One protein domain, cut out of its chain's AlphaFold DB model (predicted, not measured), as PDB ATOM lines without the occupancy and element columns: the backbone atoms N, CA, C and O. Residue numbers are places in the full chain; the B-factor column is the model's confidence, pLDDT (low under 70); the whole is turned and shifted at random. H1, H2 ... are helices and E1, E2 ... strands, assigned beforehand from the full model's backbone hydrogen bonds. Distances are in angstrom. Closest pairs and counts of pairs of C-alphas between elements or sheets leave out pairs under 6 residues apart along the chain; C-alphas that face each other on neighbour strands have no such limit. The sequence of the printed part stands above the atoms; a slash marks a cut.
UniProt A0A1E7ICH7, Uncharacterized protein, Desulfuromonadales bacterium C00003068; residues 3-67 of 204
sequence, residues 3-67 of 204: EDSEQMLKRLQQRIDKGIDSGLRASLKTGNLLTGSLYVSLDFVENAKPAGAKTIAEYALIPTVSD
ATOM      1  N   GLU A   3     159.223 157.149 199.541       60.12
ATOM      2  CA  GLU A   3     159.032 155.824 198.921       60.12
ATOM      3  C   GLU A   3     159.984 154.753 199.474       60.12
ATOM      4  O   GLU A   3     159.592 153.597 199.639       60.12
ATOM      5  N   ASP A   4     161.207 155.136 199.852       72.94
ATOM      6  CA  ASP A   4     162.172 154.214 200.460       72.94
ATOM      7  C   ASP A   4     161.687 153.704 201.827       72.94
ATOM      8  O   ASP A   4     161.923 152.549 202.180       72.94
ATOM      9  N   SER A   5     160.959 154.530 202.588       76.06
ATOM     10  CA  SER A   5     160.474 154.168 203.928       76.06
ATOM     11  C   SER A   5     159.322 153.167 203.877       76.06
ATOM     12  O   SER A   5     159.330 152.183 204.616       76.06
ATOM     13  N   GLU A   6     158.371 153.348 202.961       81.50
ATOM     14  CA  GLU A   6     157.261 152.402 202.780       81.50
ATOM     15  C   GLU A   6     157.746 151.042 202.267       81.50
ATOM     16  O   GLU A   6     157.321 149.987 202.751       81.50
ATOM     17  N   GLN A   7     158.700 151.046 201.332       84.50
ATOM     18  CA  GLN A   7     159.310 149.811 200.845       84.50
ATOM     19  C   GLN A   7     160.103 149.086 201.939       84.50
ATOM     20  O   GLN A   7     160.072 147.853 202.001       84.50
ATOM     21  N   MET A   8     160.786 149.818 202.824       83.00
ATOM     22  CA  MET A   8     161.490 149.233 203.968       83.00
ATOM     23  C   MET A   8     160.532 148.578 204.968       83.00
ATOM     24  O   MET A   8     160.778 147.443 205.378       83.00
ATOM     25  N   LEU A   9     159.420 149.236 205.310       84.19
ATOM     26  CA  LEU A   9     158.404 148.684 206.217       84.19
ATOM     27  C   LEU A   9     157.774 147.409 205.651       84.19
ATOM     28  O   LEU A   9     157.667 146.404 206.353       84.19
ATOM     29  N   LYS A  10     157.450 147.407 204.356       85.38
ATOM     30  CA  LYS A  10     156.887 146.234 203.680       85.38
ATOM     31  C   LYS A  10     157.855 145.047 203.680       85.38
ATOM     32  O   LYS A  10     157.447 143.916 203.938       85.38
ATOM     33  N   ARG A  11     159.149 145.289 203.441       87.38
ATOM     34  CA  ARG A  11     160.189 144.246 203.517       87.38
ATOM     35  C   ARG A  11     160.386 143.737 204.943       87.38
ATOM     36  O   ARG A  11     160.610 142.545 205.135       87.38
ATOM     37  N   LEU A  12     160.314 144.619 205.939       85.94
ATOM     38  CA  LEU A  12     160.404 144.238 207.347       85.94
ATOM     39  C   LEU A  12     159.229 143.340 207.747       85.94
ATOM     40  O   LEU A  12     159.453 142.283 208.331       85.94
ATOM     41  N   GLN A  13     158.008 143.712 207.364       85.25
ATOM     42  CA  GLN A  13     156.808 142.922 207.626       85.25
ATOM     43  C   GLN A  13     156.906 141.527 207.001       85.25
ATOM     44  O   GLN A  13     156.766 140.533 207.703       85.25
ATOM     45  N   GLN A  14     157.295 141.434 205.725       88.12
ATOM     46  CA  GLN A  14     157.496 140.146 205.051       88.12
ATOM     47  C   GLN A  14     158.530 139.249 205.750       88.12
ATOM     48  O   GLN A  14     158.391 138.026 205.768       88.12
ATOM     49  N   ARG A  15     159.586 139.836 206.328       88.62
ATOM     50  CA  ARG A  15     160.592 139.086 207.095       88.62
ATOM     51  C   ARG A  15     160.043 138.588 208.427       88.62
ATOM     52  O   ARG A  15     160.396 137.481 208.825       88.62
ATOM     53  N   ILE A  16     159.214 139.386 209.097       88.69
ATOM     54  CA  ILE A  16     158.548 138.995 210.343       88.69
ATOM     55  C   ILE A  16     157.558 137.866 210.065       88.69
ATOM     56  O   ILE A  16     157.628 136.849 210.744       88.69
ATOM     57  N   ASP A  17     156.725 137.990 209.032       89.25
ATOM     58  CA  ASP A  17     155.739 136.969 208.657       89.25
ATOM     59  C   ASP A  17     156.423 135.633 208.342       89.25
ATOM     60  O   ASP A  17     156.109 134.603 208.939       89.25
ATOM     61  N   LYS A  18     157.470 135.661 207.505       89.88
ATOM     62  CA  LYS A  18     158.286 134.474 207.219       89.88
ATOM     63  C   LYS A  18     158.967 133.917 208.476       89.88
ATOM     64  O   LYS A  18     159.141 132.705 208.612       89.88
ATOM     65  N   GLY A  19     159.378 134.796 209.388       90.25
ATOM     66  CA  GLY A  19     159.927 134.416 210.684       90.25
ATOM     67  C   GLY A  19     158.897 133.678 211.536       90.25
ATOM     68  O   GLY A  19     159.211 132.626 212.082       90.25
ATOM     69  N   ILE A  20     157.667 134.189 211.612       91.56
ATOM     70  CA  ILE A  20     156.546 133.600 212.357       91.56
ATOM     71  C   ILE A  20     156.244 132.187 211.849       91.56
ATOM     72  O   ILE A  20     156.145 131.262 212.668       91.56
ATOM     73  N   ASP A  21     156.200 132.018 210.525       89.06
ATOM     74  CA  ASP A  21     156.029 130.720 209.860       89.06
ATOM     75  C   ASP A  21     157.181 129.754 210.177       89.06
ATOM     76  O   ASP A  21     156.975 128.550 210.308       89.06
ATOM     77  N   SER A  22     158.388 130.290 210.371       89.56
ATOM     78  CA  SER A  22     159.585 129.527 210.753       89.56
ATOM     79  C   SER A  22     159.741 129.344 212.272       89.56
ATOM     80  O   SER A  22     160.779 128.864 212.720       89.56
ATOM     81  N   GLY A  23     158.746 129.732 213.080       90.12
ATOM     82  CA  GLY A  23     158.758 129.526 214.533       90.12
ATOM     83  C   GLY A  23     159.175 130.733 215.381       90.12
ATOM     84  O   GLY A  23     159.434 130.556 216.570       90.12
ATOM     85  N   LEU A  24     159.225 131.949 214.828       92.25
ATOM     86  CA  LEU A  24     159.471 133.177 215.598       92.25
ATOM     87  C   LEU A  24     158.351 133.392 216.620       92.25
ATOM     88  O   LEU A  24     157.172 133.472 216.257       92.25
ATOM     89  N   ARG A  25     158.710 133.504 217.898       92.69
ATOM     90  CA  ARG A  25     157.780 133.759 218.998       92.69
ATOM     91  C   ARG A  25     158.292 134.887 219.881       92.69
ATOM     92  O   ARG A  25     159.496 135.058 220.058       92.69
ATOM     93  N   ALA A  26     157.353 135.628 220.454       92.12
ATOM     94  CA  ALA A  26     157.629 136.564 221.529       92.12
ATOM     95  C   ALA A  26     157.466 135.876 222.890       92.12
ATOM     96  O   ALA A  26     156.495 135.152 223.110       92.12
ATOM     97  N   SER A  27     158.371 136.123 223.826       90.38
ATOM     98  CA  SER A  27     158.194 135.728 225.227       90.38
ATOM     99  C   SER A  27     158.592 136.863 226.161       90.38
ATOM    100  O   SER A  27     159.438 137.692 225.825       90.38
ATOM    101  N   LEU A  28     157.956 136.928 227.329       90.31
ATOM    102  CA  LEU A  28     158.376 137.830 228.397       90.31
ATOM    103  C   LEU A  28     159.440 137.126 229.224       90.31
ATOM    104  O   LEU A  28     159.139 136.129 229.867       90.31
ATOM    105  N   LYS A  29     160.663 137.647 229.207       86.31
ATOM    106  CA  LYS A  29     161.772 137.125 230.007       86.31
ATOM    107  C   LYS A  29     162.075 138.058 231.167       86.31
ATOM    108  O   LYS A  29     161.939 139.279 231.056       86.31
ATOM    109  N   THR A  30     162.528 137.482 232.276       86.56
ATOM    110  CA  THR A  30     162.954 138.275 233.433       86.56
ATOM    111  C   THR A  30     164.311 138.917 233.161       86.56
ATOM    112  O   THR A  30     165.305 138.226 232.946       86.56
ATOM    113  N   GLY A  31     164.349 140.250 233.154       86.00
ATOM    114  CA  GLY A  31     165.572 141.036 232.993       86.00
ATOM    115  C   GLY A  31     166.323 141.222 234.308       86.00
ATOM    116  O   GLY A  31     167.549 141.160 234.327       86.00
ATOM    117  N   ASN A  32     165.600 141.414 235.414       83.38
ATOM    118  CA  ASN A  32     166.185 141.500 236.749       83.38
ATOM    119  C   ASN A  32     165.293 140.807 237.783       83.38
ATOM    120  O   ASN A  32     164.157 141.216 238.013       83.38
ATOM    121  N   LEU A  33     165.843 139.787 238.442       82.44
ATOM    122  CA  LEU A  33     165.152 139.003 239.467       82.44
ATOM    123  C   LEU A  33     164.859 139.806 240.744       82.44
ATOM    124  O   LEU A  33     163.891 139.510 241.432       82.44
ATOM    125  N   LEU A  34     165.671 140.820 241.067       85.25
ATOM    126  CA  LEU A  34     165.525 141.600 242.300       85.25
ATOM    127  C   LEU A  34     164.411 142.649 242.204       85.25
ATOM    128  O   LEU A  34     163.714 142.904 243.179       85.25
ATOM    129  N   THR A  35     164.255 143.270 241.034       90.94
ATOM    130  CA  THR A  35     163.241 144.311 240.802       90.94
ATOM    131  C   THR A  35     162.006 143.788 240.075       90.94
ATOM    132  O   THR A  35     161.029 144.521 239.944       90.94
ATOM    133  N   GLY A  36     162.054 142.551 239.569       85.38
ATOM    134  CA  GLY A  36     160.986 141.947 238.774       85.38
ATOM    135  C   GLY A  36     160.815 142.571 237.386       85.38
ATOM    136  O   GLY A  36     159.734 142.478 236.809       85.38
ATOM    137  N   SER A  37     161.835 143.249 236.843       91.12
ATOM    138  CA  SER A  37     161.713 143.861 235.516       91.12
ATOM    139  C   SER A  37     161.672 142.800 234.413       91.12
ATOM    140  O   SER A  37     162.426 141.823 234.438       91.12
ATOM    141  N   LEU A  38     160.807 143.017 233.421       90.06
ATOM    142  CA  LEU A  38     160.591 142.116 232.289       90.06
ATOM    143  C   LEU A  38     161.028 142.775 230.977       90.06
ATOM    144  O   LEU A  38     160.947 143.996 230.831       90.06
ATOM    145  N   TYR A  39     161.448 141.964 230.010       90.88
ATOM    146  CA  TYR A  39     161.673 142.390 228.631       90.88
ATOM    147  C   TYR A  39     161.020 141.421 227.645       90.88
ATOM    148  O   TYR A  39     160.789 140.252 227.954       90.88
ATOM    149  N   VAL A  40     160.720 141.916 226.444       91.75
ATOM    150  CA  VAL A  40     160.199 141.092 225.350       91.75
ATOM    151  C   VAL A  40     161.379 140.505 224.578       91.75
ATOM    152  O   VAL A  40     162.171 141.242 223.996       91.75
ATOM    153  N   SER A  41     161.488 139.180 224.574       90.62
ATOM    154  CA  SER A  41     162.437 138.419 223.759       90.62
ATOM    155  C   SER A  41     161.753 137.968 222.476       90.62
ATOM    156  O   SER A  41     160.601 137.538 222.517       90.62
ATOM    157  N   LEU A  42     162.459 138.043 221.349       91.88
ATOM    158  CA  LEU A  42     162.012 137.518 220.060       91.88
ATOM    159  C   LEU A  42     162.979 136.421 219.630       91.88
ATOM    160  O   LEU A  42     164.093 136.720 219.211       91.88
ATOM    161  N   ASP A  43     162.551 135.166 219.736       91.44
ATOM    162  CA  ASP A  43     163.396 134.000 219.478       91.44
ATOM    163  C   ASP A  43     162.675 132.981 218.586       91.44
ATOM    164  O   ASP A  43     161.443 132.943 218.514       91.44
ATOM    165  N   PHE A  44     163.448 132.134 217.904       90.62
ATOM    166  CA  PHE A  44     162.917 131.000 217.151       90.62
ATOM    167  C   PHE A  44     162.780 129.787 218.070       90.62
ATOM    168  O   PHE A  44     163.755 129.358 218.686       90.62
ATOM    169  N   VAL A  45     161.571 129.236 218.160       87.12
ATOM    170  CA  VAL A  45     161.262 128.095 219.028       87.12
ATOM    171  C   VAL A  45     161.134 126.826 218.192       87.12
ATOM    172  O   VAL A  45     160.314 126.746 217.275       87.12
ATOM    173  N   GLU A  46     161.924 125.814 218.539       80.88
ATOM    174  CA  GLU A  46     161.869 124.498 217.906       80.88
ATOM    175  C   GLU A  46     160.528 123.808 218.214       80.88
ATOM    176  O   GLU A  46     160.049 123.835 219.348       80.88
ATOM    177  N   ASN A  47     159.890 123.210 217.201       79.44
ATOM    178  CA  ASN A  47     158.560 122.588 217.309       79.44
ATOM    179  C   ASN A  47     157.448 123.524 217.834       79.44
ATOM    180  O   ASN A  47     156.492 123.077 218.475       79.44
ATOM    181  N   ALA A  48     157.541 124.830 217.562       80.00
ATOM    182  CA  ALA A  48     156.480 125.767 217.911       80.00
ATOM    183  C   ALA A  48     155.147 125.362 217.260       80.00
ATOM    184  O   ALA A  48     155.085 125.061 216.067       80.00
ATOM    185  N   LYS A  49     154.050 125.423 218.028       82.31
ATOM    186  CA  LYS A  49     152.700 125.225 217.477       82.31
ATOM    187  C   LYS A  49     152.488 126.181 216.296       82.31
ATOM    188  O   LYS A  49     152.797 127.367 216.466       82.31
ATOM    189  N   PRO A  50     151.957 125.719 215.148       80.31
ATOM    190  CA  PRO A  50     151.703 126.582 214.004       80.31
ATOM    191  C   PRO A  50     150.843 127.778 214.411       80.31
ATOM    192  O   PRO A  50     149.725 127.628 214.903       80.31
ATOM    193  N   ALA A  51     151.389 128.970 214.227       77.81
ATOM    194  CA  ALA A  51     150.701 130.227 214.444       77.81
ATOM    195  C   ALA A  51     151.062 131.088 213.241       77.81
ATOM    196  O   ALA A  51     152.208 131.498 213.130       77.81
ATOM    197  N   GLY A  52     150.131 131.248 212.301       79.75
ATOM    198  CA  GLY A  52     150.366 132.053 211.103       79.75
ATOM    199  C   GLY A  52     150.406 133.545 211.421       79.75
ATOM    200  O   GLY A  52     149.919 133.976 212.474       79.75
ATOM    201  N   ALA A  53     150.949 134.328 210.490       81.88
ATOM    202  CA  ALA A  53     150.904 135.783 210.551       81.88
ATOM    203  C   ALA A  53     149.450 136.282 210.638       81.88
ATOM    204  O   ALA A  53     148.575 135.857 209.879       81.88
ATOM    205  N   LYS A  54     149.179 137.172 211.597       85.88
ATOM    206  CA  LYS A  54     147.859 137.778 211.818       85.88
ATOM    207  C   LYS A  54     148.003 139.283 211.986       85.88
ATOM    208  O   LYS A  54     149.042 139.770 212.421       85.88
ATOM    209  N   THR A  55     146.928 140.004 211.702       84.69
ATOM    210  CA  THR A  55     146.847 141.453 211.902       84.69
ATOM    211  C   THR A  55     145.617 141.768 212.740       84.69
ATOM    212  O   THR A  55     144.550 141.201 212.505       84.69
ATOM    213  N   ILE A  56     145.760 142.653 213.725       85.44
ATOM    214  CA  ILE A  56     144.658 143.145 214.557       85.44
ATOM    215  C   ILE A  56     144.733 144.668 214.574       85.44
ATOM    216  O   ILE A  56     145.785 145.215 214.889       85.44
ATOM    217  N   ALA A  57     143.624 145.335 214.241       82.00
ATOM    218  CA  ALA A  57     143.534 146.798 214.203       82.00
ATOM    219  C   ALA A  57     144.710 147.448 213.441       82.00
ATOM    220  O   ALA A  57     145.324 148.381 213.934       82.00
ATOM    221  N   GLU A  58     145.040 146.900 212.265       80.62
ATOM    222  CA  GLU A  58     146.137 147.353 211.384       80.62
ATOM    223  C   GLU A  58     147.570 147.085 211.895       80.62
ATOM    224  O   GLU A  58     148.536 147.384 211.197       80.62
ATOM    225  N   TYR A  59     147.737 146.419 213.045       81.88
ATOM    226  CA  TYR A  59     149.044 146.031 213.587       81.88
ATOM    227  C   TYR A  59     149.354 144.546 213.377       81.88
ATOM    228  O   TYR A  59     148.504 143.679 213.592       81.88
ATOM    229  N   ALA A  60     150.596 144.239 212.989       82.44
ATOM    230  CA  ALA A  60     151.087 142.867 212.879       82.44
ATOM    231  C   ALA A  60     151.196 142.207 214.264       82.44
ATOM    232  O   ALA A  60     151.773 142.774 215.193       82.44
ATOM    233  N   LEU A  61     150.655 140.997 214.396       87.88
ATOM    234  CA  LEU A  61     150.648 140.231 215.637       87.88
ATOM    235  C   LEU A  61     151.763 139.183 215.622       87.88
ATOM    236  O   LEU A  61     151.730 138.243 214.828       87.88
ATOM    237  N   ILE A  62     152.704 139.303 216.558       90.38
ATOM    238  CA  ILE A  62     153.726 138.281 216.803       90.38
ATOM    239  C   ILE A  62     153.166 137.266 217.813       90.38
ATOM    240  O   ILE A  62     152.784 137.667 218.916       90.38
ATOM    241  N   PRO A  63     153.103 135.961 217.485       91.12
ATOM    242  CA  PRO A  63     152.597 134.958 218.414       91.12
ATOM    243  C   PRO A  63     153.496 134.818 219.643       91.12
ATOM    244  O   PRO A  63     154.724 134.857 219.536       91.12
ATOM    245  N   THR A  64     152.889 134.597 220.806       90.19
ATOM    246  CA  THR A  64     153.610 134.497 222.078       90.19
ATOM    247  C   THR A  64     153.805 133.055 222.540       90.19
ATOM    248  O   THR A  64     153.013 132.169 222.215       90.19
ATOM    249  N   VAL A  65     154.832 132.830 223.355       88.25
ATOM    250  CA  VAL A  65     155.050 131.593 224.113       88.25
ATOM    251  C   VAL A  65     155.371 131.931 225.570       88.25
ATOM    252  O   VAL A  65     155.985 132.961 225.852       88.25
ATOM    253  N   SER A  66     154.937 131.078 226.495       81.12
ATOM    254  CA  SER A  66     155.281 131.202 227.915       81.12
ATOM    255  C   SER A  66     156.773 130.953 228.137       81.12
ATOM    256  O   SER A  66     157.354 130.069 227.503       81.12
ATOM    257  N   ASP A  67     157.379 131.721 229.042       71.69
ATOM    258  CA  ASP A  67     158.797 131.594 229.375       71.69
ATOM    259  C   ASP A  67     159.087 130.310 230.174       71.69
ATOM    260  O   ASP A  67     158.212 129.708 230.802       71.69
TER     261      ASP A  67
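This is residues 3 to 67 of the 204 residues of an uncharacterized protein of Desulfuromonadales bacterium C00003068 (UniProt A0A1E7ICH7). A long helix, H1, and a long two-stranded hairpin, E1 and E2, make an open V that meets where H1 ends and E1 begins, and a much smaller hairpin, E3 and E4, sits beside the later part of H1. The first residues of H1, 3 to 12, stick out free. The 65 printed residues hold one named helix and four named strands in the order H1, E1, E2, E3, E4, with two separate antiparallel sheets of two strands and a mixed class. The whole is loose, with a radius of gyration of the C-alphas of 14.1 A, and elongated, spanning 46 by 28 by 21 A.

In H1, residues 3 to 21, every O i to N i+4 pair is within hydrogen-bond range. A tight link leads to E1, residues 24 to 32; the closest C-alphas of the two are those of Ile 16 and Leu 24, 7.9 A apart. E1 forms an antiparallel hairpin with E2, residues 37 to 44, at 151 degrees between directions; N 27 and O 41 are within hydrogen-bond range at 2.9 A. The closest C-alphas of H1 and E2 are those of Gly 19 and Phe 44, 7.9 A apart. E3, residues 54 to 56, and E4, residues 59 to 61, form the other antiparallel hairpin, at 135 degrees, with N 61 and O 54 at 2.8 A. The closest C-alphas of H1 and E4 are those of Gln 13 and Ala 60, 7.8 A apart. H1 and E3 are apart, and so are E1 and E4.

H1 begins at C-alpha 3 (159.032, 155.824, 198.921) and is 27.5 A long. E1 measures 23.7 A and E2 22.5 A. E3 measures 6.8 A, and E4, 6.4 A, ends at C-alpha 61 (150.648, 140.231, 215.637).

The C-alphas farthest apart are those of Glu 3 and Leu 34, 46.1 A. The printed part has no cut and no long link. Mean pLDDT of the printed part is 85.6, and residue 3 is under 70.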